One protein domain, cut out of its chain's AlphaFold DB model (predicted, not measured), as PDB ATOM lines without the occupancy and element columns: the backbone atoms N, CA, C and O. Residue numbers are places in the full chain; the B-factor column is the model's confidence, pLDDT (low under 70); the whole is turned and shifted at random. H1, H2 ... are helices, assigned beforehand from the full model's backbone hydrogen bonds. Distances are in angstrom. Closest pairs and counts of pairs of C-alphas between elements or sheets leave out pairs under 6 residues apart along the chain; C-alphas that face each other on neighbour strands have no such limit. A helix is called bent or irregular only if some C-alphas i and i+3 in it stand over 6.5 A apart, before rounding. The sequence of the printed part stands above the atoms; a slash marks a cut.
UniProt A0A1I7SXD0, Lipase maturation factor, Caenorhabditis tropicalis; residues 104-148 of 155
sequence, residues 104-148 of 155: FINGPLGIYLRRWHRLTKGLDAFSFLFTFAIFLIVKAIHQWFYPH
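This is residues 104 to 148 of the 155 residues of the protein "Lipase maturation factor" of Caenorhabditis tropicalis (UniProt A0A1I7SXD0). Two helices make an open V: the longer one, H2, is one arm, the shorter one, H1, is the other, and the tight link of residues 121 to 124 makes the corner. The arms do not fold back on each other, and the space between them is empty. The printed part has 45 residues, with two named helices in the order H1, H2 and no named strand; the class is all helix. The whole is extended, with a radius of gyration of the C-alphas of 15.3 A, and its outline is flat, spanning 42 by 27 by 9 A.

Start with H2, residues 125 to 145. Find C-alpha 125 at (-46.955, -34.195, -53.427); from there the helix runs 30.4 A, mainly toward higher z, to C-alpha 145 at (-39.058, -39.352, -24.575). Then go back to H1, residues 108 to 120, where C-alpha 108 stands at (-22.841, -42.643, -57.179). It runs 18.6 A, mainly toward lower x, to C-alpha 120.

H1 and H2 are apart, but only just, with their closest C-alphas 8.1 A from each other. Look along both backbones and you will find each O i to N i+4 pair of H1 and H2 within hydrogen-bond range. Neither helix is bent. Residues 129 to 148, of which 129 to 145 belong to H2, stand free, and so do residues 106 to 112, of which 108 to 112 belong to H1.

The two C-alphas farthest apart are those of Asn 106 and Phe 145, at 42.5 A. The printed part has no cut. Its mean pLDDT is 80.7; look for values under 70 at residue 105, residues 121 to 123 and residue 148.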
ATOM      1  N   PHE A 104     -20.754 -36.614 -62.999       71.25
ATOM      2  CA  PHE A 104     -21.718 -36.342 -61.934       71.25
ATOM      3  C   PHE A 104     -23.021 -37.139 -62.109       71.25
ATOM      4  O   PHE A 104     -23.466 -37.809 -61.179       71.25
ATOM      5  N   ILE A 105     -23.586 -37.158 -63.323       69.31
ATOM      6  CA  ILE A 105     -24.816 -37.906 -63.636       69.31
ATOM      7  C   ILE A 105     -24.576 -39.423 -63.584       69.31
ATOM      8  O   ILE A 105     -25.468 -40.185 -63.206       69.31
ATOM      9  N   ASN A 106     -23.381 -39.880 -63.958       73.19
ATOM     10  CA  ASN A 106     -23.023 -41.303 -63.922       73.19
ATOM     11  C   ASN A 106     -22.344 -41.738 -62.617       73.19
ATOM     12  O   ASN A 106     -22.055 -42.918 -62.448       73.19
ATOM     13  N   GLY A 107     -22.078 -40.801 -61.708       83.75
ATOM     14  CA  GLY A 107     -21.472 -41.078 -60.415       83.75
ATOM     15  C   GLY A 107     -22.472 -41.666 -59.416       83.75
ATOM     16  O   GLY A 107     -23.676 -41.716 -59.691       83.75
ATOM     17  N   PRO A 108     -21.997 -42.067 -58.223       85.12
ATOM     18  CA  PRO A 108     -22.841 -42.643 -57.179       85.12
ATOM     19  C   PRO A 108     -24.021 -41.728 -56.824       85.12
ATOM     20  O   PRO A 108     -25.160 -42.186 -56.790       85.12
ATOM     21  N   LEU A 109     -23.789 -40.416 -56.689       84.25
ATOM     22  CA  LEU A 109     -24.848 -39.426 -56.435       84.25
ATOM     23  C   LEU A 109     -25.932 -39.415 -57.520       84.25
ATOM     24  O   LEU A 109     -27.118 -39.409 -57.200       84.25
ATOM     25  N   GLY A 110     -25.549 -39.471 -58.798       82.88
ATOM     26  CA  GLY A 110     -26.504 -39.518 -59.905       82.88
ATOM     27  C   GLY A 110     -27.367 -40.784 -59.895       82.88
ATOM     28  O   GLY A 110     -28.545 -40.738 -60.252       82.88
ATOM     29  N   ILE A 111     -26.818 -41.915 -59.440       82.06
ATOM     30  CA  ILE A 111     -27.578 -43.161 -59.263       82.06
ATOM     31  C   ILE A 111     -28.599 -43.011 -58.131       82.06
ATOM     32  O   ILE A 111     -29.767 -43.360 -58.326       82.06
ATOM     33  N   TYR A 112     -28.194 -42.460 -56.980       85.25
ATOM     34  CA  TYR A 112     -29.116 -42.213 -55.868       85.25
ATOM     35  C   TYR A 112     -30.227 -41.245 -56.271       85.25
ATOM     36  O   TYR A 112     -31.395 -41.572 -56.087       85.25
ATOM     37  N   LEU A 113     -29.897 -40.115 -56.900       85.38
ATOM     38  CA  LEU A 113     -30.880 -39.127 -57.355       85.38
ATOM     39  C   LEU A 113     -31.908 -39.729 -58.319       85.38
ATOM     40  O   LEU A 113     -33.101 -39.506 -58.146       85.38
ATOM     41  N   ARG A 114     -31.486 -40.560 -59.283       80.62
ATOM     42  CA  ARG A 114     -32.424 -41.276 -60.166       80.62
ATOM     43  C   ARG A 114     -33.320 -42.246 -59.401       80.62
ATOM     44  O   ARG A 114     -34.501 -42.372 -59.719       80.62
ATOM     45  N   ARG A 115     -32.771 -42.943 -58.404       81.81
ATOM     46  CA  ARG A 115     -33.538 -43.877 -57.573       81.81
ATOM     47  C   ARG A 115     -34.589 -43.138 -56.746       81.81
ATOM     48  O   ARG A 115     -35.734 -43.574 -56.744       81.81
ATOM     49  N   TRP A 116     -34.219 -42.016 -56.134       79.75
ATOM     50  CA  TRP A 116     -35.131 -41.121 -55.417       79.75
ATOM     51  C   TRP A 116     -36.207 -40.552 -56.338       79.75
ATOM     52  O   TRP A 116     -37.389 -40.704 -56.054       79.75
ATOM     53  N   HIS A 117     -35.812 -40.002 -57.486       78.19
ATOM     54  CA  HIS A 117     -36.747 -39.449 -58.461       78.19
ATOM     55  C   HIS A 117     -37.770 -40.493 -58.939       78.19
ATOM     56  O   HIS A 117     -38.955 -40.203 -59.056       78.19
ATOM     57  N   ARG A 118     -37.347 -41.744 -59.157       77.81
ATOM     58  CA  ARG A 118     -38.258 -42.836 -59.530       77.81
ATOM     59  C   ARG A 118     -39.243 -43.196 -58.417       77.81
ATOM     60  O   ARG A 118     -40.386 -43.509 -58.720       77.81
ATOM     61  N   LEU A 119     -38.812 -43.151 -57.158       76.81
ATOM     62  CA  LEU A 119     -39.700 -43.367 -56.012       76.81
ATOM     63  C   LEU A 119     -40.718 -42.228 -55.876       76.81
ATOM     64  O   LEU A 119     -41.846 -42.471 -55.467       76.81
ATOM     65  N   THR A 120     -40.348 -41.008 -56.274       71.94
ATOM     66  CA  THR A 120     -41.226 -39.837 -56.181       71.94
ATOM     67  C   THR A 120     -42.219 -39.681 -57.328       71.94
ATOM     68  O   THR A 120     -43.182 -38.942 -57.184       71.94
ATOM     69  N   LYS A 121     -42.036 -40.380 -58.454       66.94
ATOM     70  CA  LYS A 121     -42.906 -40.243 -59.638       66.94
ATOM     71  C   LYS A 121     -44.347 -40.738 -59.452       66.94
ATOM     72  O   LYS A 121     -45.200 -40.350 -60.238       66.94
ATOM     73  N   GLY A 122     -44.613 -41.603 -58.471       66.62
ATOM     74  CA  GLY A 122     -45.936 -42.215 -58.261       66.62
ATOM     75  C   GLY A 122     -46.675 -41.755 -57.003       66.62
ATOM     76  O   GLY A 122     -47.716 -42.315 -56.683       66.62
ATOM     77  N   LEU A 123     -46.120 -40.799 -56.263       65.75
ATOM     78  CA  LEU A 123     -46.653 -40.342 -54.983       65.75
ATOM     79  C   LEU A 123     -47.087 -38.885 -55.137       65.75
ATOM     80  O   LEU A 123     -46.278 -38.036 -55.519       65.75
ATOM     81  N   ASP A 124     -48.352 -38.603 -54.826       70.38
ATOM     82  CA  ASP A 124     -48.863 -37.235 -54.789       70.38
ATOM     83  C   ASP A 124     -48.007 -36.384 -53.843       70.38
ATOM     84  O   ASP A 124     -47.572 -36.842 -52.780       70.38
ATOM     85  N   ALA A 125     -47.774 -35.122 -54.213       74.12
ATOM     86  CA  ALA A 125     -46.955 -34.195 -53.427       74.12
ATOM     87  C   ALA A 125     -47.420 -34.114 -51.959       74.12
ATOM     88  O   ALA A 125     -46.606 -33.995 -51.043       74.12
ATOM     89  N   PHE A 126     -48.726 -34.268 -51.728       78.69
ATOM     90  CA  PHE A 126     -49.318 -34.350 -50.398       78.69
ATOM     91  C   PHE A 126     -48.859 -35.584 -49.616       78.69
ATOM     92  O   PHE A 126     -48.450 -35.446 -48.466       78.69
ATOM     93  N   SER A 127     -48.858 -36.773 -50.223       76.06
ATOM     94  CA  SER A 127     -48.392 -38.004 -49.571       76.06
ATOM     95  C   SER A 127     -46.938 -37.880 -49.113       76.06
ATOM     96  O   SER A 127     -46.606 -38.293 -48.001       76.06
ATOM     97  N   PHE A 128     -46.092 -37.223 -49.912       81.31
ATOM     98  CA  PHE A 128     -44.721 -36.907 -49.513       81.31
ATOM     99  C   PHE A 128     -44.648 -35.989 -48.299       81.31
ATOM    100  O   PHE A 128     -43.956 -36.313 -47.332       81.31
ATOM    101  N   LEU A 129     -45.378 -34.874 -48.328       86.62
ATOM    102  CA  LEU A 129     -45.400 -33.920 -47.223       86.62
ATOM    103  C   LEU A 129     -45.883 -34.576 -45.926       86.62
ATOM    104  O   LEU A 129     -45.263 -34.374 -44.885       86.62
ATOM    105  N   PHE A 130     -46.913 -35.423 -45.989       86.56
ATOM    106  CA  PHE A 130     -47.411 -36.142 -44.818       86.56
ATOM    107  C   PHE A 130     -46.411 -37.172 -44.290       86.56
ATOM    108  O   PHE A 130     -46.150 -37.183 -43.091       86.56
ATOM    109  N   THR A 131     -45.785 -37.993 -45.143       86.31
ATOM    110  CA  THR A 131     -44.737 -38.926 -44.672       86.31
ATOM    111  C   THR A 131     -43.542 -38.209 -44.044       86.31
ATOM    112  O   THR A 131     -43.032 -38.655 -43.016       86.31
ATOM    113  N   PHE A 132     -43.121 -37.074 -44.605       87.50
ATOM    114  CA  PHE A 132     -42.030 -36.279 -44.048       87.50
ATOM    115  C   PHE A 132     -42.423 -35.615 -42.722       87.50
ATOM    116  O   PHE A 132     -41.666 -35.679 -41.756       87.50
ATOM    117  N   ALA A 133     -43.629 -35.049 -42.637       90.31
ATOM    118  CA  ALA A 133     -44.156 -34.466 -41.408       90.31
ATOM    119  C   ALA A 133     -44.293 -35.513 -40.291       90.31
ATOM    120  O   ALA A 133     -43.850 -35.268 -39.171       90.31
ATOM    121  N   ILE A 134     -44.822 -36.704 -40.597       91.12
ATOM    122  CA  ILE A 134     -44.933 -37.814 -39.641       91.12
ATOM    123  C   ILE A 134     -43.547 -38.239 -39.150       91.12
ATOM    124  O   ILE A 134     -43.354 -38.402 -37.948       91.12
ATOM    125  N   PHE A 135     -42.558 -38.356 -40.040       92.75
ATOM    126  CA  PHE A 135     -41.188 -38.687 -39.646       92.75
ATOM    127  C   PHE A 135     -40.582 -37.639 -38.696       92.75
ATOM    128  O   PHE A 135     -39.960 -38.000 -37.697       92.75
ATOM    129  N   LEU A 136     -40.794 -36.346 -38.965       92.62
ATOM    130  CA  LEU A 136     -40.334 -35.265 -38.088       92.62
ATOM    131  C   LEU A 136     -41.035 -35.282 -36.726       92.62
ATOM    132  O   LEU A 136     -40.367 -35.121 -35.706       92.62
ATOM    133  N   ILE A 137     -42.347 -35.520 -36.699       91.31
ATOM    134  CA  ILE A 137     -43.131 -35.624 -35.461       91.31
ATOM    135  C   ILE A 137     -42.656 -36.818 -34.631       91.31
ATOM    136  O   ILE A 137     -42.373 -36.663 -33.448       91.31
ATOM    137  N   VAL A 138     -42.491 -37.993 -35.244       92.81
ATOM    138  CA  VAL A 138     -41.982 -39.193 -34.560       92.81
ATOM    139  C   VAL A 138     -40.582 -38.949 -34.005       92.81
ATOM    140  O   VAL A 138     -40.308 -39.308 -32.863       92.81
ATOM    141  N   LYS A 139     -39.703 -38.287 -34.768       90.44
ATOM    142  CA  LYS A 139     -38.363 -37.926 -34.291       90.44
ATOM    143  C   LYS A 139     -38.422 -36.958 -33.105       90.44
ATOM    144  O   LYS A 139     -37.687 -37.152 -32.141       90.44
ATOM    145  N   ALA A 140     -39.297 -35.956 -33.153       88.38
ATOM    146  CA  ALA A 140     -39.486 -35.007 -32.057       88.38
ATOM    147  C   ALA A 140     -40.025 -35.695 -30.792       88.38
ATOM    148  O   ALA A 140     -39.503 -35.462 -29.706       88.38
ATOM    149  N   ILE A 141     -41.000 -36.602 -30.933       88.12
ATOM    150  CA  ILE A 141     -41.541 -37.405 -29.825       88.12
ATOM    151  C   ILE A 141     -40.460 -38.322 -29.244       88.12
ATOM    152  O   ILE A 141     -40.297 -38.379 -28.031       88.12
ATOM    153  N   HIS A 142     -39.678 -39.000 -30.087       84.75
ATOM    154  CA  HIS A 142     -38.577 -39.852 -29.633       84.75
ATOM    155  C   HIS A 142     -37.511 -39.050 -28.875       84.75
ATOM    156  O   HIS A 142     -37.021 -39.494 -27.842       84.75
ATOM    157  N   GLN A 143     -37.158 -37.861 -29.362       81.56
ATOM    158  CA  GLN A 143     -36.188 -36.978 -28.713       81.56
ATOM    159  C   GLN A 143     -36.715 -36.386 -27.396       81.56
ATOM    160  O   GLN A 143     -35.932 -36.122 -26.488       81.56
ATOM    161  N   TRP A 144     -38.032 -36.211 -27.279       78.88
ATOM    162  CA  TRP A 144     -38.694 -35.800 -26.042       78.88
ATOM    163  C   TRP A 144     -38.771 -36.931 -25.006       78.88
ATOM    164  O   TRP A 144     -38.613 -36.676 -23.817       78.88
ATOM    165  N   PHE A 145     -38.976 -38.176 -25.450       80.31
ATOM    166  CA  PHE A 145     -39.058 -39.352 -24.575       80.31
ATOM    167  C   PHE A 145     -37.680 -39.879 -24.141       80.31
ATOM    168  O   PHE A 145     -37.539 -40.409 -23.044       80.31
ATOM    169  N   TYR A 146     -36.658 -39.696 -24.981       76.06
ATOM    170  CA  TYR A 146     -35.260 -40.014 -24.688       76.06
ATOM    171  C   TYR A 146     -34.393 -38.752 -24.776       76.06
ATOM    172  O   TYR A 146     -33.578 -38.625 -25.700       76.06
ATOM    173  N   PRO A 147     -34.544 -37.792 -23.845       71.50
ATOM    174  CA  PRO A 147     -33.595 -36.697 -23.750       71.50
ATOM    175  C   PRO A 147     -32.230 -37.302 -23.410       71.50
ATOM    176  O   PRO A 147     -32.123 -38.126 -22.503       71.50
ATOM    177  N   HIS A 148     -31.186 -36.949 -24.168       62.88
ATOM    178  CA  HIS A 148     -29.827 -37.408 -23.888       62.88
ATOM    179  C   HIS A 148     -29.494 -37.145 -22.411       62.88
ATOM    180  O   HIS A 148     -29.382 -35.990 -22.004       62.88
TER     181      HIS A 148